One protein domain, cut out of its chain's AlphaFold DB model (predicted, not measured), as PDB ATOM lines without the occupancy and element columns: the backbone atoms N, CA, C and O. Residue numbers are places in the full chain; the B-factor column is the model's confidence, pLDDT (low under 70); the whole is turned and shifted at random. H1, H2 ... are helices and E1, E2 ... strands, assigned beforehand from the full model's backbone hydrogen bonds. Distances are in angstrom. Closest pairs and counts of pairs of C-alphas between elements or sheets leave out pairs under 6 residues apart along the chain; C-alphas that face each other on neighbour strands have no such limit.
ATOM      1  N   ALA A  70      -9.149 -52.624 -58.898       42.31
ATOM      2  CA  ALA A  70     -10.575 -52.559 -58.582       42.31
ATOM      3  C   ALA A  70     -10.892 -52.480 -57.071       42.31
ATOM      4  O   ALA A  70     -11.856 -51.830 -56.675       42.31
ATOM      5  N   SER A  71     -10.092 -53.127 -56.216       49.47
ATOM      6  CA  SER A  71     -10.292 -53.117 -54.757       49.47
ATOM      7  C   SER A  71      -9.839 -51.804 -54.111       49.47
ATOM      8  O   SER A  71     -10.512 -51.298 -53.212       49.47
ATOM      9  N   ILE A  72      -8.745 -51.223 -54.620       55.03
ATOM     10  CA  ILE A  72      -8.237 -49.904 -54.221       55.03
ATOM     11  C   ILE A  72      -9.283 -48.844 -54.584       55.03
ATOM     12  O   ILE A  72      -9.734 -48.101 -53.718       55.03
ATOM     13  N   ASP A  73      -9.795 -48.882 -55.816       65.88
ATOM     14  CA  ASP A  73     -10.802 -47.939 -56.312       65.88
ATOM     15  C   ASP A  73     -12.089 -47.898 -55.452       65.88
ATOM     16  O   ASP A  73     -12.644 -46.826 -55.197       65.88
ATOM     17  N   HIS A  74     -12.552 -49.035 -54.915       74.00
ATOM     18  CA  HIS A  74     -13.765 -49.078 -54.082       74.00
ATOM     19  C   HIS A  74     -13.605 -48.406 -52.711       74.00
ATOM     20  O   HIS A  74     -14.461 -47.614 -52.301       74.00
ATOM     21  N   HIS A  75     -12.524 -48.696 -51.982       77.06
ATOM     22  CA  HIS A  75     -12.307 -48.102 -50.659       77.06
ATOM     23  C   HIS A  75     -11.966 -46.614 -50.753       77.06
ATOM     24  O   HIS A  75     -12.518 -45.817 -49.987       77.06
ATOM     25  N   THR A  76     -11.166 -46.210 -51.745       82.50
ATOM     26  CA  THR A  76     -10.908 -44.793 -52.026       82.50
ATOM     27  C   THR A  76     -12.215 -44.054 -52.330       82.50
ATOM     28  O   THR A  76     -12.460 -42.989 -51.758       82.50
ATOM     29  N   LYS A  77     -13.120 -44.632 -53.137       83.00
ATOM     30  CA  LYS A  77     -14.455 -44.056 -53.389       83.00
ATOM     31  C   LYS A  77     -15.264 -43.879 -52.105       83.00
ATOM     32  O   LYS A  77     -15.790 -42.787 -51.884       83.00
ATOM     33  N   LYS A  78     -15.336 -44.901 -51.243       87.06
ATOM     34  CA  LYS A  78     -16.040 -44.818 -49.948       87.06
ATOM     35  C   LYS A  78     -15.463 -43.720 -49.052       87.06
ATOM     36  O   LYS A  78     -16.222 -42.903 -48.528       87.06
ATOM     37  N   CYS A  79     -14.137 -43.673 -48.919       89.31
ATOM     38  CA  CYS A  79     -13.433 -42.654 -48.142       89.31
ATOM     39  C   CYS A  79     -13.758 -41.247 -48.670       89.31
ATOM     40  O   CYS A  79     -14.234 -40.387 -47.928       89.31
ATOM     41  N   LEU A  80     -13.617 -41.020 -49.979       87.06
ATOM     42  CA  LEU A  80     -13.910 -39.727 -50.599       87.06
ATOM     43  C   LEU A  80     -15.379 -39.315 -50.444       87.06
ATOM     44  O   LEU A  80     -15.655 -38.139 -50.203       87.06
ATOM     45  N   GLN A  81     -16.323 -40.251 -50.569       86.69
ATOM     46  CA  GLN A  81     -17.749 -39.980 -50.377       86.69
ATOM     47  C   GLN A  81     -18.037 -39.472 -48.962       86.69
ATOM     48  O   GLN A  81     -18.646 -38.412 -48.809       86.69
ATOM     49  N   ILE A  82     -17.565 -40.170 -47.925       90.81
ATOM     50  CA  ILE A  82     -17.841 -39.751 -46.547       90.81
ATOM     51  C   ILE A  82     -17.124 -38.443 -46.189       90.81
ATOM     52  O   ILE A  82     -17.712 -37.590 -45.523       90.81
ATOM     53  N   VAL A  83     -15.904 -38.218 -46.695       91.06
ATOM     54  CA  VAL A  83     -15.210 -36.935 -46.512       91.06
ATOM     55  C   VAL A  83     -15.998 -35.792 -47.157       91.06
ATOM     56  O   VAL A  83     -16.147 -34.732 -46.542       91.06
ATOM     57  N   LYS A  84     -16.532 -35.986 -48.373       87.31
ATOM     58  CA  LYS A  84     -17.377 -34.983 -49.039       87.31
ATOM     59  C   LYS A  84     -18.594 -34.647 -48.190       87.31
ATOM     60  O   LYS A  84     -18.845 -33.465 -47.973       87.31
ATOM     61  N   VAL A  85     -19.322 -35.659 -47.712       89.56
ATOM     62  CA  VAL A  85     -20.506 -35.482 -46.851       89.56
ATOM     63  C   VAL A  85     -20.154 -34.634 -45.631       89.56
ATOM     64  O   VAL A  85     -20.749 -33.581 -45.419       89.56
ATOM     65  N   ILE A  86     -19.125 -35.018 -44.870       92.12
ATOM     66  CA  ILE A  86     -18.739 -34.302 -43.645       92.12
ATOM     67  C   ILE A  86     -18.340 -32.858 -43.949       92.12
ATOM     68  O   ILE A  86     -18.819 -31.935 -43.292       92.12
ATOM     69  N   ARG A  87     -17.491 -32.627 -44.956       90.25
ATOM     70  CA  ARG A  87     -17.061 -31.267 -45.312       90.25
ATOM     71  C   ARG A  87     -18.215 -30.391 -45.756       90.25
ATOM     72  O   ARG A  87     -18.223 -29.204 -45.448       90.25
ATOM     73  N   HIS A  88     -19.174 -30.966 -46.466       89.69
ATOM     74  CA  HIS A  88     -20.371 -30.255 -46.875       89.69
ATOM     75  C   HIS A  88     -21.241 -29.881 -45.680       89.69
ATOM     76  O   HIS A  88     -21.582 -28.710 -45.534       89.69
ATOM     77  N   ARG A  89     -21.505 -30.826 -44.768       92.94
ATOM     78  CA  ARG A  89     -22.225 -30.550 -43.516       92.94
ATOM     79  C   ARG A  89     -21.521 -29.467 -42.686       92.94
ATOM     80  O   ARG A  89     -22.170 -28.535 -42.222       92.94
ATOM     81  N   LEU A  90     -20.189 -29.522 -42.570       94.38
ATOM     82  CA  LEU A  90     -19.390 -28.492 -41.893       94.38
ATOM     83  C   LEU A  90     -19.470 -27.133 -42.596       94.38
ATOM     84  O   LEU A  90     -19.638 -26.117 -41.928       94.38
ATOM     85  N   ASN A  91     -19.376 -27.090 -43.927       92.44
ATOM     86  CA  ASN A  91     -19.516 -25.847 -44.685       92.44
ATOM     87  C   ASN A  91     -20.922 -25.254 -44.523       92.44
ATOM     88  O   ASN A  91     -21.041 -24.044 -44.349       92.44
ATOM     89  N   TYR A  92     -21.966 -26.083 -44.550       92.81
ATOM     90  CA  TYR A  92     -23.343 -25.663 -44.299       92.81
ATOM     91  C   TYR A  92     -23.487 -25.058 -42.895       92.81
ATOM     92  O   TYR A  92     -23.887 -23.902 -42.761       92.81
ATOM     93  N   LEU A  93     -23.058 -25.793 -41.861       95.06
ATOM     94  CA  LEU A  93     -23.097 -25.362 -40.461       95.06
ATOM     95  C   LEU A  93     -22.325 -24.058 -40.225       95.06
ATOM     96  O   LEU A  93     -22.761 -23.174 -39.487       95.06
ATOM     97  N   GLN A  94     -21.146 -23.947 -40.837       95.81
ATOM     98  CA  GLN A  94     -20.241 -22.835 -40.590       95.81
ATOM     99  C   GLN A  94     -20.552 -21.595 -41.421       95.81
ATOM    100  O   GLN A  94     -19.957 -20.548 -41.179       95.81
ATOM    101  N   ASN A  95     -21.464 -21.663 -42.390       94.44
ATOM    102  CA  ASN A  95     -21.779 -20.529 -43.256       94.44
ATOM    103  C   ASN A  95     -23.290 -20.243 -43.306       94.44
ATOM    104  O   ASN A  95     -23.872 -20.216 -44.398       94.44
ATOM    105  N   PRO A  96     -23.932 -19.952 -42.154       93.88
ATOM    106  CA  PRO A  96     -25.364 -19.658 -42.085       93.88
ATOM    107  C   PRO A  96     -25.704 -18.401 -42.889       93.88
ATOM    108  O   PRO A  96     -24.889 -17.476 -42.954       93.88
ATOM    109  N   LYS A  97     -26.875 -18.368 -43.548       92.06
ATOM    110  CA  LYS A  97     -27.353 -17.237 -44.387       92.06
ATOM    111  C   LYS A  97     -27.298 -15.905 -43.643       92.06
ATOM    112  O   LYS A  97     -26.760 -14.942 -44.177       92.06
ATOM    113  N   ASP A  98     -27.754 -15.915 -42.399       93.06
ATOM    114  CA  ASP A  98     -27.750 -14.765 -41.509       93.06
ATOM    115  C   ASP A  98     -26.796 -15.003 -40.329       93.06
ATOM    116  O   ASP A  98     -27.087 -15.771 -39.411       93.06
ATOM    117  N   CYS A  99     -25.638 -14.339 -40.354       92.62
ATOM    118  CA  CYS A  99     -24.665 -14.408 -39.265       92.62
ATOM    119  C   CYS A  99     -25.127 -13.681 -37.995       92.62
ATOM    120  O   CYS A  99     -24.613 -13.979 -36.922       92.62
ATOM    121  N   PHE A 100     -26.050 -12.723 -38.085       89.06
ATOM    122  CA  PHE A 100     -26.474 -11.927 -36.934       89.06
ATOM    123  C   PHE A 100     -27.371 -12.746 -36.001       89.06
ATOM    124  O   PHE A 100     -27.167 -12.753 -34.784       89.06
ATOM    125  N   ASN A 101     -28.308 -13.500 -36.578       89.69
ATOM    126  CA  ASN A 101     -29.272 -14.301 -35.821       89.69
ATOM    127  C   ASN A 101     -28.850 -15.762 -35.604       89.69
ATOM    128  O   ASN A 101     -29.462 -16.460 -34.796       89.69
ATOM    129  N   ALA A 102     -27.791 -16.237 -36.268       92.50
ATOM    130  CA  ALA A 102     -27.312 -17.606 -36.093       92.50
ATOM    131  C   ALA A 102     -26.956 -17.925 -34.627       92.50
ATOM    132  O   ALA A 102     -26.329 -17.122 -33.921       92.50
ATOM    133  N   LYS A 103     -27.321 -19.138 -34.190       93.00
ATOM    134  CA  LYS A 103     -26.855 -19.725 -32.929       93.00
ATOM    135  C   LYS A 103     -25.382 -20.106 -33.062       93.00
ATOM    136  O   LYS A 103     -24.983 -20.736 -34.041       93.00
ATOM    137  N   MET A 104     -24.576 -19.757 -32.062       93.62
ATOM    138  CA  MET A 104     -23.123 -19.906 -32.122       93.62
ATOM    139  C   MET A 104     -22.542 -20.625 -30.910       93.62
ATOM    140  O   MET A 104     -23.063 -20.542 -29.793       93.62
ATOM    141  N   VAL A 105     -21.412 -21.279 -31.154       93.62
ATOM    142  CA  VAL A 105     -20.465 -21.741 -30.144       93.62
ATOM    143  C   VAL A 105     -19.198 -20.898 -30.261       93.62
ATOM    144  O   VAL A 105     -18.581 -20.835 -31.322       93.62
ATOM    145  N   LEU A 106     -18.803 -20.250 -29.170       93.25
ATOM    146  CA  LEU A 106     -17.557 -19.502 -29.078       93.25
ATOM    147  C   LEU A 106     -16.499 -20.363 -28.383       93.25
ATOM    148  O   LEU A 106     -16.625 -20.687 -27.201       93.25
ATOM    149  N   CYS A 107     -15.454 -20.718 -29.122       92.19
ATOM    150  CA  CYS A 107     -14.303 -21.459 -28.619       92.19
ATOM    151  C   CYS A 107     -13.134 -20.511 -28.367       92.19
ATOM    152  O   CYS A 107     -12.924 -19.586 -29.150       92.19
ATOM    153  N   ASP A 108     -12.349 -20.726 -27.315       87.75
ATOM    154  CA  ASP A 108     -11.200 -19.867 -27.043       87.75
ATOM    155  C   ASP A 108      -9.913 -20.343 -27.742       87.75
ATOM    156  O   ASP A 108      -9.756 -21.490 -28.159       87.75
ATOM    157  N   GLY A 109      -8.972 -19.417 -27.922       76.75
ATOM    158  CA  GLY A 109      -7.682 -19.693 -28.547       76.75
ATOM    159  C   GLY A 109      -6.699 -20.510 -27.701       76.75
ATOM    160  O   GLY A 109      -5.626 -20.780 -28.216       76.75
ATOM    161  N   ARG A 110      -7.032 -20.866 -26.449       75.75
ATOM    162  CA  ARG A 110      -6.222 -21.563 -25.427       75.75
ATOM    163  C   ARG A 110      -4.789 -21.034 -25.199       75.75
ATOM    164  O   ARG A 110      -3.999 -20.793 -26.107       75.75
ATOM    165  N   LYS A 111      -4.372 -20.926 -23.930       78.12
ATOM    166  CA  LYS A 111      -2.969 -20.627 -23.564       78.12
ATOM    167  C   LYS A 111      -2.089 -21.894 -23.630       78.12
ATOM    168  O   LYS A 111      -1.598 -22.338 -22.601       78.12
ATOM    169  N   ALA A 112      -1.927 -22.514 -24.798       80.94
ATOM    170  CA  ALA A 112      -1.201 -23.785 -24.933       80.94
ATOM    171  C   ALA A 112      -0.395 -23.884 -26.242       80.94
ATOM    172  O   ALA A 112      -0.480 -23.014 -27.109       80.94
ATOM    173  N   GLY A 113       0.386 -24.962 -26.391       83.56
ATOM    174  CA  GLY A 113       1.008 -25.333 -27.668       83.56
ATOM    175  C   GLY A 113      -0.031 -25.655 -28.750       83.56
ATOM    176  O   GLY A 113      -1.180 -25.985 -28.441       83.56
ATOM    177  N   MET A 114       0.364 -25.575 -30.025       87.06
ATOM    178  CA  MET A 114      -0.571 -25.677 -31.153       87.06
ATOM    179  C   MET A 114      -1.329 -27.008 -31.199       87.06
ATOM    180  O   MET A 114      -2.535 -26.981 -31.407       87.06
ATOM    181  N   GLY A 115      -0.674 -28.150 -30.943       90.50
ATOM    182  CA  GLY A 115      -1.364 -29.451 -30.899       90.50
ATOM    183  C   GLY A 115      -2.517 -29.453 -29.889       90.50
ATOM    184  O   GLY A 115      -3.667 -29.662 -30.248       90.50
ATOM    185  N   SER A 116      -2.233 -29.059 -28.642       89.25
ATOM    186  CA  SER A 116      -3.242 -28.958 -27.574       89.25
ATOM    187  C   SER A 116      -4.347 -27.929 -27.863       89.25
ATOM    188  O   SER A 116      -5.496 -28.096 -27.444       89.25
ATOM    189  N   THR A 117      -3.998 -26.850 -28.568       90.12
ATOM    190  CA  THR A 117      -4.948 -25.823 -29.020       90.12
ATOM    191  C   THR A 117      -5.882 -26.381 -30.089       90.12
ATOM    192  O   THR A 117      -7.090 -26.182 -30.006       90.12
ATOM    193  N   LEU A 118      -5.348 -27.128 -31.059       93.00
ATOM    194  CA  LEU A 118      -6.144 -27.714 -32.129       93.00
ATOM    195  C   LEU A 118      -7.095 -28.789 -31.608       93.00
ATOM    196  O   LEU A 118      -8.262 -28.766 -31.978       93.00
ATOM    197  N   HIS A 119      -6.651 -29.659 -30.698       93.12
ATOM    198  CA  HIS A 119      -7.545 -30.614 -30.034       93.12
ATOM    199  C   HIS A 119      -8.692 -29.906 -29.305       93.12
ATOM    200  O   HIS A 119      -9.848 -30.288 -29.464       93.12
ATOM    201  N   HIS A 120      -8.415 -28.803 -28.596       91.69
ATOM    202  CA  HIS A 120      -9.474 -27.991 -27.985       91.69
ATOM    203  C   HIS A 120     -10.460 -27.428 -29.021       91.69
ATOM    204  O   HIS A 120     -11.671 -27.502 -28.813       91.69
ATOM    205  N   TRP A 121      -9.966 -26.915 -30.151       94.12
ATOM    206  CA  TRP A 121     -10.828 -26.430 -31.229       94.12
ATOM    207  C   TRP A 121     -11.652 -27.546 -31.874       94.12
ATOM    208  O   TRP A 121     -12.821 -27.321 -32.175       94.12
ATOM    209  N   VAL A 122     -11.090 -28.746 -32.043       95.31
ATOM    210  CA  VAL A 122     -11.842 -29.915 -32.516       95.31
ATOM    211  C   VAL A 122     -12.950 -30.272 -31.532       95.31
ATOM    212  O   VAL A 122     -14.083 -30.458 -31.958       95.31
ATOM    213  N   TYR A 123     -12.670 -30.288 -30.229       92.00
ATOM    214  CA  TYR A 123     -13.691 -30.508 -29.204       92.00
ATOM    215  C   TYR A 123     -14.831 -29.476 -29.288       92.00
ATOM    216  O   TYR A 123     -16.003 -29.848 -29.302       92.00
ATOM    217  N   CYS A 124     -14.513 -28.185 -29.423       93.06
ATOM    218  CA  CYS A 124     -15.532 -27.157 -29.631       93.06
ATOM    219  C   CYS A 124     -16.330 -27.371 -30.926       93.06
ATOM    220  O   CYS A 124     -17.534 -27.123 -30.939       93.06
ATOM    221  N   LEU A 125     -15.679 -27.813 -32.008       95.25
ATOM    222  CA  LEU A 125     -16.338 -28.060 -33.291       95.25
ATOM    223  C   LEU A 125     -17.265 -29.269 -33.209       95.25
ATOM    224  O   LEU A 125     -18.363 -29.215 -33.745       95.25
ATOM    225  N   ILE A 126     -16.849 -30.320 -32.504       92.81
ATOM    226  CA  ILE A 126     -17.670 -31.486 -32.176       92.81
ATOM    227  C   ILE A 126     -18.925 -31.050 -31.422       92.81
ATOM    228  O   ILE A 126     -20.034 -31.399 -31.826       92.81
ATOM    229  N   TYR A 127     -18.758 -30.215 -30.394       90.25
ATOM    230  CA  TYR A 127     -19.878 -29.661 -29.643       90.25
ATOM    231  C   TYR A 127     -20.809 -28.846 -30.550       90.25
ATOM    232  O   TYR A 127     -22.011 -29.062 -30.588       90.25
ATOM    233  N   ALA A 128     -20.260 -27.924 -31.336       92.88
ATOM    234  CA  ALA A 128     -21.038 -27.080 -32.238       92.88
ATOM    235  C   ALA A 128     -21.797 -27.897 -33.302       92.88
ATOM    236  O   ALA A 128     -22.960 -27.620 -33.597       92.88
ATOM    237  N   TYR A 129     -21.153 -28.940 -33.830       93.75
ATOM    238  CA  TYR A 129     -21.709 -29.843 -34.828       93.75
ATOM    239  C   TYR A 129     -22.825 -30.729 -34.256       93.75
ATOM    240  O   TYR A 129     -23.784 -31.012 -34.974       93.75
ATOM    241  N   SER A 130     -22.777 -31.121 -32.977       89.56
ATOM    242  CA  SER A 130     -23.845 -31.925 -32.363       89.56
ATOM    243  C   SER A 130     -25.133 -31.155 -32.115       89.56
ATOM    244  O   SER A 130     -26.203 -31.744 -32.244       89.56
ATOM    245  N   ILE A 131     -25.043 -29.853 -31.838       88.81
ATOM    246  CA  ILE A 131     -26.198 -29.004 -31.509       88.81
ATOM    247  C   ILE A 131     -26.529 -27.952 -32.577       88.81
ATOM    248  O   ILE A 131     -27.169 -26.950 -32.269       88.81
ATOM    249  N   ASN A 132     -26.084 -28.150 -33.823       92.44
ATOM    250  CA  ASN A 132     -26.378 -27.275 -34.968       92.44
ATOM    251  C   ASN A 132     -26.067 -25.787 -34.725       92.44
ATOM    252  O   ASN A 132     -26.885 -24.898 -34.977       92.44
ATOM    253  N   ARG A 133     -24.872 -25.501 -34.205       93.44
ATOM    254  CA  ARG A 133     -24.391 -24.130 -34.006       93.44
ATOM    255  C   ARG A 133     -23.145 -23.849 -34.824       93.44
ATOM    256  O   ARG A 133     -22.248 -24.678 -34.921       93.44
ATOM    257  N   THR A 134     -23.046 -22.640 -35.362       95.94
ATOM    258  CA  THR A 134     -21.826 -22.162 -36.021       95.94
ATOM    259  C   THR A 134     -20.728 -21.979 -34.972       95.94
ATOM    260  O   THR A 134     -20.923 -21.269 -33.985       95.94
ATOM    261  N   MET A 135     -19.564 -22.599 -35.162       95.81
ATOM    262  CA  MET A 135     -18.421 -22.397 -34.272       95.81
ATOM    263  C   MET A 135     -17.569 -21.225 -34.748       95.81
ATOM    264  O   MET A 135     -17.095 -21.204 -35.884       95.81
ATOM    265  N   LEU A 136     -17.264 -20.323 -33.821       93.81
ATOM    266  CA  LEU A 136     -16.288 -19.258 -33.998       93.81
ATOM    267  C   LEU A 136     -15.137 -19.397 -32.996       93.81
ATOM    268  O   LEU A 136     -15.299 -19.964 -31.915       93.81
ATOM    269  N   ILE A 137     -13.970 -18.860 -33.355       90.75
ATOM    270  CA  ILE A 137     -12.762 -18.909 -32.525       90.75
ATOM    271  C   ILE A 137     -12.444 -17.503 -32.012       90.75
ATOM    272  O   ILE A 137     -12.199 -16.585 -32.797       90.75
ATOM    273  N   ASP A 138     -12.399 -17.338 -30.691       87.56
ATOM    274  CA  ASP A 138     -11.882 -16.141 -30.040       87.56
ATOM    275  C   ASP A 138     -10.360 -16.224 -29.881       87.56
ATOM    276  O   ASP A 138      -9.818 -16.872 -28.982       87.56
ATOM    277  N   LEU A 139      -9.659 -15.517 -30.762       83.06
ATOM    278  CA  LEU A 139      -8.201 -15.517 -30.835       83.06
ATOM    279  C   LEU A 139      -7.528 -14.579 -29.823       83.06
ATOM    280  O   LEU A 139      -6.301 -14.536 -29.785       83.06
ATOM    281  N   HIS A 140      -8.288 -13.842 -29.003       77.69
ATOM    282  CA  HIS A 140      -7.745 -12.829 -28.085       77.69
ATOM    283  C   HIS A 140      -6.648 -13.377 -27.156       77.69
ATOM    284  O   HIS A 140      -5.646 -12.719 -26.892       77.69
ATOM    285  N   HIS A 141      -6.808 -14.616 -26.692       75.25
ATOM    286  CA  HIS A 141      -5.839 -15.270 -25.815       75.25
ATOM    287  C   HIS A 141      -4.975 -16.312 -26.526       75.25
ATOM    288  O   HIS A 141      -4.258 -17.046 -25.844       75.25
ATOM    289  N   TRP A 142      -4.996 -16.391 -27.857       81.62
ATOM    290  CA  TRP A 142      -4.191 -17.374 -28.572       81.62
ATOM    291  C   TRP A 142      -2.703 -17.043 -28.438       81.62
ATOM    292  O   TRP A 142      -2.264 -15.960 -28.826       81.62
ATOM    293  N   SER A 143      -1.921 -17.968 -27.871       76.56
ATOM    294  CA  SER A 143      -0.509 -17.723 -27.546       76.56
ATOM    295  C   SER A 143       0.295 -17.240 -28.758       76.56
ATOM    296  O   SER A 143       1.091 -16.318 -28.624       76.56
ATOM    297  N   TYR A 144       0.020 -17.780 -29.950       75.62
ATOM    298  CA  TYR A 144       0.748 -17.491 -31.194       75.62
ATOM    299  C   TYR A 144       0.525 -16.081 -31.775       75.62
ATOM    300  O   TYR A 144       1.217 -15.713 -32.723       75.62
ATOM    301  N   LEU A 145      -0.412 -15.297 -31.223       69.19
ATOM    302  CA  LEU A 145      -0.653 -13.896 -31.605       69.19
ATOM    303  C   LEU A 145      -0.237 -12.880 -30.528       69.19
ATOM    304  O   LEU A 145      -0.378 -11.681 -30.755       69.19
ATOM    305  N   ARG A 146       0.272 -13.320 -29.364       58.12
ATOM    306  CA  ARG A 146       0.572 -12.413 -28.238       58.12
ATOM    307  C   ARG A 146       1.819 -11.553 -28.413       58.12
ATOM    308  O   ARG A 146       1.906 -10.511 -27.777       58.12
ATOM    309  N   ASN A 147       2.749 -11.950 -29.278       52.75
ATOM    310  CA  ASN A 147       3.982 -11.203 -29.513       52.75
ATOM    311  C   ASN A 147       3.863 -10.415 -30.822       52.75
ATOM    312  O   ASN A 147       4.213 -10.888 -31.904       52.75
ATOM    313  N   PHE A 148       3.316  -9.204 -30.709       48.66
ATOM    314  CA  PHE A 148       3.251  -8.229 -31.790       48.66
ATOM    315  C   PHE A 148       4.594  -7.500 -31.866       48.66
ATOM    316  O   PHE A 148       4.865  -6.624 -31.062       48.66
ATOM    317  N   ILE A 149       5.449  -7.922 -32.792       47.41
ATOM    318  CA  ILE A 149       6.240  -7.094 -33.716       47.41
ATOM    319  C   ILE A 149       7.021  -8.095 -34.559       47.41
ATOM    320  O   ILE A 149       7.873  -8.838 -34.080       47.41
ATOM    321  N   SER A 150       6.723  -8.136 -35.849       38.09
ATOM    322  CA  SER A 150       7.596  -8.792 -36.805       38.09
ATOM    323  C   SER A 150       7.378  -8.142 -38.153       38.09
ATOM    324  O   SER A 150       6.266  -8.131 -38.688       38.09
ATOM    325  N   ARG A 151       8.469  -7.644 -38.728       41.09
ATOM    326  CA  ARG A 151       8.577  -7.226 -40.128       41.09
ATOM    327  C   ARG A 151       8.301  -8.389 -41.120       41.09
ATOM    328  O   ARG A 151       8.472  -8.200 -42.316       41.09
ATOM    329  N   HIS A 152       7.826  -9.564 -40.660       45.31
ATOM    330  CA  HIS A 152       7.654 -10.797 -41.447       45.31
ATOM    331  C   HIS A 152       6.300 -11.549 -41.293       45.31
ATOM    332  O   HIS A 152       6.247 -12.767 -41.443       45.31
ATOM    333  N   GLY A 153       5.172 -10.850 -41.100       50.97
ATOM    334  CA  GLY A 153       4.006 -11.160 -41.957       50.97
ATOM    335  C   GLY A 153       2.894 -12.129 -41.511       50.97
ATOM    336  O   GLY A 153       2.214 -12.657 -42.384       50.97
ATOM    337  N   VAL A 154       2.605 -12.321 -40.221       56.12
ATOM    338  CA  VAL A 154       1.315 -12.923 -39.802       56.12
ATOM    339  C   VAL A 154       0.780 -12.197 -38.576       56.12
ATOM    340  O   VAL A 154       1.444 -12.110 -37.547       56.12
ATOM    341  N   ARG A 155      -0.432 -11.663 -38.706       60.75
ATOM    342  CA  ARG A 155      -1.132 -10.864 -37.693       60.75
ATOM    343  C   ARG A 155      -2.489 -11.467 -37.320       60.75
ATOM    344  O   ARG A 155      -3.090 -11.051 -36.335       60.75
ATOM    345  N   ARG A 156      -3.016 -12.399 -38.124       70.69
ATOM    346  CA  ARG A 156      -4.377 -12.947 -38.015       70.69
ATOM    347  C   ARG A 156      -4.390 -14.428 -38.393       70.69
ATOM    348  O   ARG A 156      -3.611 -14.867 -39.231       70.69
ATOM    349  N   TYR A 157      -5.363 -15.173 -37.872       77.88
ATOM    350  CA  TYR A 157      -5.620 -16.571 -38.255       77.88
ATOM    351  C   TYR A 157      -5.697 -16.775 -39.777       77.88
ATOM    352  O   TYR A 157      -5.118 -17.722 -40.303       77.88
ATOM    353  N   LYS A 158      -6.329 -15.833 -40.493       82.12
ATOM    354  CA  LYS A 158      -6.487 -15.887 -41.957       82.12
ATOM    355  C   LYS A 158      -5.183 -15.811 -42.758       82.12
ATOM    356  O   LYS A 158      -5.185 -16.110 -43.946       82.12
ATOM    357  N   ASP A 159      -4.086 -15.394 -42.128       80.75
ATOM    358  CA  ASP A 159      -2.784 -15.352 -42.791       80.75
ATOM    359  C   ASP A 159      -2.144 -16.765 -42.839       80.75
ATOM    360  O   ASP A 159      -1.264 -17.021 -43.656       80.75
ATOM    361  N   LEU A 160      -2.613 -17.704 -42.001       84.31
ATOM    362  CA  LEU A 160      -2.135 -19.093 -41.952       84.31
ATOM    363  C   LEU A 160      -3.169 -20.108 -42.449       84.31
ATOM    364  O   LEU A 160      -2.809 -21.095 -43.093       84.31
ATOM    365  N   PHE A 161      -4.448 -19.854 -42.181       89.50
ATOM    366  CA  PHE A 161      -5.543 -20.782 -42.444       89.50
ATOM    367  C   PHE A 161      -6.662 -20.120 -43.246       89.50
ATOM    368  O   PHE A 161      -6.870 -18.910 -43.180       89.50
ATOM    369  N   LYS A 162      -7.438 -20.915 -43.983       90.81
ATOM    370  CA  LYS A 162      -8.735 -20.475 -44.505       90.81
ATOM    371  C   LYS A 162      -9.682 -20.230 -43.315       90.81
ATOM    372  O   LYS A 162      -9.645 -21.016 -42.370       90.81
ATOM    373  N   PRO A 163     -10.541 -19.193 -43.341       89.62
ATOM    374  CA  PRO A 163     -11.538 -18.970 -42.295       89.62
ATOM    375  C   PRO A 163     -12.376 -20.226 -42.022       89.62
ATOM    376  O   PRO A 163     -12.790 -20.919 -42.953       89.62
ATOM    377  N   ILE A 164     -12.639 -20.515 -40.747       91.44
ATOM    378  CA  ILE A 164     -13.499 -21.641 -40.355       91.44
ATOM    379  C   ILE A 164     -14.972 -21.397 -40.736       91.44
ATOM    380  O   ILE A 164     -15.684 -22.342 -41.072       91.44
ATOM    381  N   SER A 165     -15.379 -20.125 -40.736       93.25
ATOM    382  CA  SER A 165     -16.720 -19.605 -41.010       93.25
ATOM    383  C   SER A 165     -16.612 -18.274 -41.765       93.25
ATOM    384  O   SER A 165     -15.608 -17.567 -41.633       93.25
ATOM    385  N   ARG A 166     -17.648 -17.910 -42.531       91.25
ATOM    386  CA  ARG A 166     -17.821 -16.543 -43.056       91.25
ATOM    387  C   ARG A 166     -18.239 -15.526 -41.992       91.25
ATOM    388  O   ARG A 166     -18.045 -14.330 -42.195       91.25
ATOM    389  N   CYS A 167     -18.828 -15.987 -40.892       91.56
ATOM    390  CA  CYS A 167     -19.234 -15.130 -39.789       91.56
ATOM    391  C   CYS A 167     -18.008 -14.714 -38.967       91.56
ATOM    392  O   CYS A 167     -17.005 -15.430 -38.901       91.56
ATOM    393  N   GLN A 168     -18.080 -13.545 -38.337       87.69
ATOM    394  CA  GLN A 168     -17.001 -13.003 -37.512       87.69
ATOM    395  C   GLN A 168     -17.496 -12.764 -36.092       87.69
ATOM    396  O   GLN A 168     -18.658 -12.437 -35.880       87.69
ATOM    397  N   VAL A 169     -16.594 -12.907 -35.123       82.38
ATOM    398  CA  VAL A 169     -16.890 -12.608 -33.720       82.38
ATOM    399  C   VAL A 169     -16.838 -11.095 -33.516       82.38
ATOM    400  O   VAL A 169     -15.758 -10.508 -33.612       82.38
ATOM    401  N   SER A 170     -17.963 -10.460 -33.186       84.81
ATOM    402  CA  SER A 170     -17.977  -9.052 -32.771       84.81
ATOM    403  C   SER A 170     -17.685  -8.887 -31.272       84.81
ATOM    404  O   SER A 170     -17.809  -9.820 -30.477       84.81
ATOM    405  N   VAL A 171     -17.325  -7.672 -30.842       84.81
ATOM    406  CA  VAL A 171     -17.168  -7.344 -29.408       84.81
ATOM    407  C   VAL A 171     -18.482  -7.564 -28.645       84.81
ATOM    408  O   VAL A 171     -18.464  -8.030 -27.506       84.81
ATOM    409  N   LYS A 172     -19.623  -7.277 -29.285       84.44
ATOM    410  CA  LYS A 172     -20.960  -7.515 -28.728       84.44
ATOM    411  C   LYS A 172     -21.217  -9.010 -28.530       84.44
ATOM    412  O   LYS A 172     -21.666  -9.401 -27.459       84.44
ATOM    413  N   ASP A 173     -20.859  -9.840 -29.511       84.50
ATOM    414  CA  ASP A 173     -21.009 -11.299 -29.426       84.50
ATOM    415  C   ASP A 173     -20.241 -11.882 -28.238       84.50
ATOM    416  O   ASP A 173     -20.769 -12.714 -27.507       84.50
ATOM    417  N   LYS A 174     -19.018 -11.395 -27.993       85.31
ATOM    418  CA  LYS A 174     -18.211 -11.831 -26.842       85.31
ATOM    419  C   LYS A 174     -18.870 -11.498 -25.505       85.31
ATOM    420  O   LYS A 174     -18.810 -12.317 -24.596       85.31
ATOM    421  N   LYS A 175     -19.490 -10.317 -25.384       86.75
ATOM    422  CA  LYS A 175     -20.197  -9.893 -24.162       86.75
ATOM    423  C   LYS A 175     -21.487 -10.684 -23.929       86.75
ATOM    424  O   LYS A 175     -21.844 -10.921 -22.785       86.75
ATOM    425  N   LEU A 176     -22.166 -11.093 -25.003       86.94
ATOM    426  CA  LEU A 176     -23.398 -11.889 -24.945       86.94
ATOM    427  C   LEU A 176     -23.151 -13.395 -24.767       86.94
ATOM    428  O   LEU A 176     -24.105 -14.147 -24.577       86.94
ATOM    429  N   ALA A 177     -21.902 -13.853 -24.875       90.31
ATOM    430  CA  ALA A 177     -21.568 -15.265 -24.777       90.31
ATOM    431  C   ALA A 177     -21.776 -15.782 -23.348       90.31
ATOM    432  O   ALA A 177     -21.079 -15.381 -22.417       90.31
ATOM    433  N   VAL A 178     -22.702 -16.724 -23.189       90.38
ATOM    434  CA  VAL A 178     -22.986 -17.365 -21.902       90.38
ATOM    435  C   VAL A 178     -22.086 -18.584 -21.748       90.38
ATOM    436  O   VAL A 178     -21.976 -19.400 -22.665       90.38
ATOM    437  N   LEU A 179     -21.417 -18.716 -20.600       87.31
ATOM    438  CA  LEU A 179     -20.603 -19.896 -20.319       87.31
ATOM    439  C   LEU A 179     -21.487 -21.146 -20.304       87.31
ATOM    440  O   LEU A 179     -22.567 -21.141 -19.718       87.31
ATOM    441  N   TRP A 180     -21.010 -22.214 -20.934       84.44
ATOM    442  CA  TRP A 180     -21.709 -23.489 -20.947       84.44
ATOM    443  C   TRP A 180     -22.028 -23.997 -19.533       84.44
ATOM    444  O   TRP A 180     -21.195 -23.903 -18.627       84.44
ATOM    445  N   SER A 181     -23.213 -24.586 -19.375       75.06
ATOM    446  CA  SER A 181     -23.667 -25.279 -18.173       75.06
ATOM    447  C   SER A 181     -24.408 -26.567 -18.551       75.06
ATOM    448  O   SER A 181     -24.850 -26.729 -19.691       75.06
ATOM    449  N   LYS A 182     -24.594 -27.467 -17.576       69.12
ATOM    450  CA  LYS A 182     -25.295 -28.751 -17.758       69.12
ATOM    451  C   LYS A 182     -26.725 -28.592 -18.301       69.12
ATOM    452  O   LYS A 182     -27.223 -29.495 -18.957       69.12
ATOM    453  N   ALA A 183     -27.363 -27.438 -18.088       63.16
ATOM    454  CA  ALA A 183     -28.695 -27.140 -18.619       63.16
ATOM    455  C   ALA A 183     -28.748 -27.078 -20.160       63.16
ATOM    456  O   ALA A 183     -29.830 -27.153 -20.734       63.16
ATOM    457  N   PHE A 184     -27.597 -26.943 -20.832       64.50
ATOM    458  CA  PHE A 184     -27.501 -26.926 -22.296       64.50
ATOM    459  C   PHE A 184     -27.182 -28.297 -22.905       64.50
ATOM    460  O   PHE A 184     -27.006 -28.392 -24.122       64.50
ATOM    461  N   ASP A 185     -27.059 -29.341 -22.082       62.75
ATOM    462  CA  ASP A 185     -26.804 -30.697 -22.555       62.75
ATOM    463  C   ASP A 185     -28.114 -31.315 -23.077       62.75
ATOM    464  O   ASP A 185     -29.068 -31.518 -22.330       62.75
ATOM    465  N   GLY A 186     -28.190 -31.561 -24.386       53.91
ATOM    466  CA  GLY A 186     -29.253 -32.355 -25.012       53.91
ATOM    467  C   GLY A 186     -30.638 -31.715 -25.188       53.91
ATOM    468  O   GLY A 186     -31.445 -32.300 -25.902       53.91
ATOM    469  N   ASN A 187     -30.925 -30.534 -24.628       50.00
ATOM    470  CA  ASN A 187     -32.203 -29.846 -24.840       50.00
ATOM    471  C   ASN A 187     -32.000 -28.464 -25.477       50.00
ATOM    472  O   ASN A 187     -31.575 -27.509 -24.822       50.00
ATOM    473  N   GLU A 188     -32.367 -28.329 -26.757       52.69
ATOM    474  CA  GLU A 188     -32.671 -27.028 -27.359       52.69
ATOM    475  C   GLU A 188     -33.990 -26.497 -26.776       52.69
ATOM    476  O   GLU A 188     -35.002 -26.392 -27.464       52.69
ATOM    477  N   SER A 189     -33.998 -26.153 -25.489       52.38
ATOM    478  CA  SER A 189     -35.059 -25.294 -24.973       52.38
ATOM    479  C   SER A 189     -34.981 -23.950 -25.704       52.38
ATOM    480  O   SER A 189     -33.889 -23.441 -25.982       52.38
ATOM    481  N   THR A 190     -36.131 -23.347 -25.994       51.47
ATOM    482  CA  THR A 190     -36.258 -21.974 -26.514       51.47
ATOM    483  C   THR A 190     -35.551 -20.936 -25.629       51.47
ATOM    484  O   THR A 190     -35.259 -19.838 -26.093       51.47
ATOM    485  N   ALA A 191     -35.193 -21.304 -24.392       62.44
ATOM    486  CA  ALA A 191     -34.390 -20.514 -23.462       62.44
ATOM    487  C   ALA A 191     -32.858 -20.600 -23.670       62.44
ATOM    488  O   ALA A 191     -32.110 -19.908 -22.978       62.44
ATOM    489  N   ALA A 192     -32.346 -21.446 -24.575       72.50
ATOM    490  CA  ALA A 192     -30.902 -21.584 -24.766       72.50
ATOM    491  C   ALA A 192     -30.305 -20.303 -25.391       72.50
ATOM    492  O   ALA A 192     -30.763 -19.867 -26.452       72.50
ATOM    493  N   PRO A 193     -29.242 -19.719 -24.805       87.12
ATOM    494  CA  PRO A 193     -28.691 -18.444 -25.256       87.12
ATOM    495  C   PRO A 193     -28.194 -18.546 -26.698       87.12
ATOM    496  O   PRO A 193     -27.741 -19.610 -27.129       87.12
ATOM    497  N   ARG A 194     -28.231 -17.443 -27.458       89.50
ATOM    498  CA  ARG A 194     -27.765 -17.432 -28.860       89.50
ATOM    499  C   ARG A 194     -26.296 -17.837 -28.980       89.50
ATOM    500  O   ARG A 194     -25.951 -18.588 -29.888       89.50
ATOM    501  N   ILE A 195     -25.445 -17.384 -28.058       92.06
ATOM    502  CA  ILE A 195     -24.005 -17.661 -28.062       92.06
ATOM    503  C   ILE A 195     -23.628 -18.407 -26.786       92.06
ATOM    504  O   ILE A 195     -23.828 -17.897 -25.684       92.06
ATOM    505  N   ILE A 196     -23.040 -19.590 -26.950       91.06
ATOM    506  CA  ILE A 196     -22.529 -20.410 -25.849       91.06
ATOM    507  C   ILE A 196     -21.004 -20.430 -25.915       91.06
ATOM    508  O   ILE A 196     -20.432 -20.755 -26.953       91.06
ATOM    509  N   LYS A 197     -20.333 -20.114 -24.808       90.75
ATOM    510  CA  LYS A 197     -18.883 -20.255 -24.666       90.75
ATOM    511  C   LYS A 197     -18.555 -21.594 -24.020       90.75
ATOM    512  O   LYS A 197     -18.967 -21.851 -22.890       90.75
ATOM    513  N   ILE A 198     -17.791 -22.428 -24.716       85.81
ATOM    514  CA  ILE A 198     -17.441 -23.765 -24.233       85.81
ATOM    515  C   ILE A 198     -16.144 -23.685 -23.407       85.81
ATOM    516  O   ILE A 198     -15.134 -23.201 -23.924       85.81
ATOM    517  N   PRO A 199     -16.133 -24.120 -22.130       82.88
ATOM    518  CA  PRO A 199     -14.914 -24.183 -21.329       82.88
ATOM    519  C   PRO A 199     -13.963 -25.262 -21.853       82.88
ATOM    520  O   PRO A 199     -14.378 -26.204 -22.531       82.88
ATOM    521  N   SER A 200     -12.681 -25.166 -21.490       80.44
ATOM    522  CA  SER A 200     -11.743 -26.261 -21.744       80.44
ATOM    523  C   SER A 200     -12.250 -27.557 -21.079       80.44
ATOM    524  O   SER A 200     -12.829 -27.488 -19.992       80.44
ATOM    525  N   PRO A 201     -12.018 -28.738 -21.679       76.88
ATOM    526  CA  PRO A 201     -12.432 -30.003 -21.077       76.88
ATOM    527  C   PRO A 201     -11.911 -30.211 -19.645       76.88
ATOM    528  O   PRO A 201     -12.637 -30.707 -18.797       76.88
ATOM    529  N   GLY A 202     -10.684 -29.777 -19.331       78.31
ATOM    530  CA  GLY A 202     -10.149 -29.858 -17.964       78.31
ATOM    531  C   GLY A 202     -10.952 -29.017 -16.967       78.31
ATOM    532  O   GLY A 202     -11.400 -29.531 -15.948       78.31
ATOM    533  N   ASN A 203     -11.222 -27.753 -17.311       79.75
ATOM    534  CA  ASN A 203     -12.023 -26.863 -16.466       79.75
ATOM    535  C   ASN A 203     -13.472 -27.349 -16.352       79.75
ATOM    536  O   ASN A 203     -14.142 -27.091 -15.356       79.75
ATOM    537  N   LEU A 204     -13.986 -27.992 -17.402       77.00
ATOM    538  CA  LEU A 204     -15.316 -28.572 -17.377       77.00
ATOM    539  C   LEU A 204     -15.370 -29.741 -16.392       77.00
ATOM    540  O   LEU A 204     -16.235 -29.750 -15.524       77.00
ATOM    541  N   LEU A 205     -14.417 -30.672 -16.483       76.75
ATOM    542  CA  LEU A 205     -14.313 -31.818 -15.580       76.75
ATOM    543  C   LEU A 205     -14.228 -31.379 -14.112       76.75
ATOM    544  O   LEU A 205     -14.966 -31.905 -13.286       76.75
ATOM    545  N   GLU A 206     -13.391 -30.385 -13.811       77.06
ATOM    546  CA  GLU A 206     -13.255 -29.816 -12.463       77.06
ATOM    547  C   GLU A 206     -14.584 -29.255 -11.935       77.06
ATOM    548  O   GLU A 206     -14.936 -29.458 -10.778       77.06
ATOM    549  N   LYS A 207     -15.358 -28.584 -12.795       73.81
ATOM    550  CA  LYS A 207     -16.614 -27.938 -12.400       73.81
ATOM    551  C   LYS A 207     -17.784 -28.895 -12.230       73.81
ATOM    552  O   LYS A 207     -18.630 -28.651 -11.377       73.81
ATOM    553  N   VAL A 208     -17.904 -29.907 -13.089       71.00
ATOM    554  CA  VAL A 208     -19.108 -30.756 -13.139       71.00
ATOM    555  C   VAL A 208     -18.880 -32.188 -12.658       71.00
ATOM    556  O   VAL A 208     -19.836 -32.958 -12.596       71.00
ATOM    557  N   GLY A 209     -17.641 -32.570 -12.335       71.00
ATOM    558  CA  GLY A 209     -17.269 -33.894 -11.819       71.00
ATOM    559  C   GLY A 209     -17.342 -35.039 -12.841       71.00
ATOM    560  O   GLY A 209     -16.686 -36.061 -12.663       71.00
ATOM    561  N   ALA A 210     -18.095 -34.873 -13.931       68.94
ATOM    562  CA  ALA A 210     -18.182 -35.807 -15.048       68.94
ATOM    563  C   ALA A 210     -18.361 -35.052 -16.370       68.94
ATOM    564  O   ALA A 210     -19.224 -34.183 -16.492       68.94
ATOM    565  N   LEU A 211     -17.551 -35.391 -17.369       69.62
ATOM    566  CA  LEU A 211     -17.617 -34.772 -18.687       69.62
ATOM    567  C   LEU A 211     -18.833 -35.290 -19.481       69.62
ATOM    568  O   LEU A 211     -19.029 -36.500 -19.565       69.62
ATOM    569  N   PRO A 212     -19.641 -34.406 -20.105       71.25
ATOM    570  CA  PRO A 212     -20.666 -34.826 -21.059       71.25
ATOM    571  C   PRO A 212     -20.053 -35.658 -22.188       71.25
ATOM    572  O   PRO A 212     -18.955 -35.331 -22.635       71.25
ATOM    573  N   ARG A 213     -20.784 -36.649 -22.723       71.50
ATOM    574  CA  ARG A 213     -20.303 -37.580 -23.775       71.50
ATOM    575  C   ARG A 213     -19.620 -36.876 -24.946       71.50
ATOM    576  O   ARG A 213     -18.559 -37.277 -25.413       71.50
ATOM    577  N   ILE A 214     -20.217 -35.777 -25.400       75.56
ATOM    578  CA  ILE A 214     -19.706 -34.978 -26.516       75.56
ATOM    579  C   ILE A 214     -18.295 -34.412 -26.250       75.56
ATOM    580  O   ILE A 214     -17.540 -34.132 -27.179       75.56
ATOM    581  N   SER A 215     -17.901 -34.316 -24.980       74.44
ATOM    582  CA  SER A 215     -16.587 -33.856 -24.527       74.44
ATOM    583  C   SER A 215     -15.484 -34.901 -24.623       74.44
ATOM    584  O   SER A 215     -14.314 -34.540 -24.512       74.44
ATOM    585  N   HIS A 216     -15.828 -36.163 -24.889       75.75
ATOM    586  CA  HIS A 216     -14.876 -37.241 -25.180       75.75
ATOM    587  C   HIS A 216     -14.660 -37.438 -26.685       75.75
ATOM    588  O   HIS A 216     -14.195 -38.491 -27.123       75.75
ATOM    589  N   TYR A 217     -14.977 -36.416 -27.488       85.62
ATOM    590  CA  TYR A 217     -14.899 -36.448 -28.951       85.62
ATOM    591  C   TYR A 217     -15.868 -37.450 -29.595       85.62
ATOM    592  O   TYR A 217     -15.599 -37.924 -30.698       85.62
ATOM    593  N   ALA A 218     -16.984 -37.760 -28.921       85.62
ATOM    594  CA  ALA A 218     -17.924 -38.795 -29.342       85.62
ATOM    595  C   ALA A 218     -18.276 -38.703 -30.833       85.62
ATOM    596  O   ALA A 218     -18.563 -37.620 -31.336       85.62
ATOM    597  N   MET A 219     -18.272 -39.818 -31.553       88.81
ATOM    598  CA  MET A 219     -18.470 -39.834 -33.005       88.81
ATOM    599  C   MET A 219     -19.964 -39.921 -33.378       88.81
ATOM    600  O   MET A 219     -20.731 -40.577 -32.668       88.81
ATOM    601  N   PRO A 220     -20.417 -39.309 -34.489       89.88
ATOM    602  CA  PRO A 220     -21.758 -39.559 -35.014       89.88
ATOM    603  C   PRO A 220     -21.924 -41.031 -35.405       89.88
ATOM    604  O   PRO A 220     -21.131 -41.561 -36.187       89.88
ATOM    605  N   THR A 221     -22.960 -41.688 -34.879       86.12
ATOM    606  CA  THR A 221     -23.193 -43.129 -35.082       86.12
ATOM    607  C   THR A 221     -23.294 -43.513 -36.566       86.12
ATOM    608  O   THR A 221     -22.718 -44.512 -36.991       86.12
TER     609      THR A 221
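AT A GLANCE: This is residues 70 to 221 of the 520 residues of a protein of Trichoplax sp. H2 (UniProt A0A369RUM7). What does the model look like? A small sheet of three parallel strands, in the order E2, E1, E3, has H2 packed along one face and the short H3 across the other, while H1 is a long arm whose residues 70 to 88 stick out from this body. H5 packs on H2, H4 is nearby, and loop residues 148 to 153 also stick out. What is it made of? The 152 printed residues include five named helices and three named strands, in the order H1, E1, H2, E2, H3, E3, H4, H5; the class is mostly helix, with 73 residues, under half, in named elements. How large is it? It is compact, with a radius of gyration of the C-alphas of 17.2 A and spans of 54 by 48 by 34 A.

IN THESE COORDINATES: Where are the strands? E1 is residues 104 to 108, 13.0 A long, from C-alpha 104 at (-23.123, -19.906, -32.122); E2 is residues 134 to 138, 13.1 A, and E3 residues 195 to 197. Where are the helices? H1 is residues 70 to 94, 36.1 A long, from C-alpha 70 at (-10.575, -52.559, -58.582), and H2 is residues 114 to 130, 24.1 A. H3 is residues 171 to 176, H4 residues 201 to 208, and H5 residues 213 to 216, ending at C-alpha 216 at (-14.876, -37.241, -25.180).

HOW THE PARTS SIT: How do the strands pair? E1, the inner strand, is parallel to E2 at 28 degrees, with N 105 and O 134 2.9 A apart, and to E3 at 26 degrees, with N 106 and O 196 2.8 A apart. E1, H2, E2 form a strand-helix-strand unit, two parallel neighbour strands joined through a helix, and E2, H3, E3 a split one, with E1 between its strands; both crossovers are right-handed. What is on the sheet? H2 runs along the strands over E2 and E1, at a height over the sheet of 8.7 A; the C-alphas of Ala 128 and Met 135, its closest to E2, are 5.7 A apart. H3, on the opposite face, runs across the strands and lies over E1 only just, with 3 of its 6 C-alphas. H1 only grazes the sheet, with residues 90 to 94. Which helices meet? H2 touches H5 with residues 123 to 130 alone, closest at the C-alphas of Tyr 127 and Ile 214, 6.2 A; H4 and H2 are close but not clearly touching, 7.8 A between the C-alphas of His 120 and Pro 201. How are the helix backbones? Every O i to N i+4 pair is within hydrogen-bond range in H2, H3 and H4, and 20 of 21 in H1; H5 is too short for such a pair.

THE WHOLE: How far does it reach? The two C-alphas farthest apart, of Ala 70 and Lys 175, are 55.7 A apart, and the printed part has no cut. Which links are long? Those from E2 to H3, 32 residues, and from H3 to E3, 18 residues, are long. Where is confidence low? Residues 70 to 73, 145 to 155, 182 to 191 and 210 to 211 are under 70 in pLDDT; the mean of the printed part is 81.0.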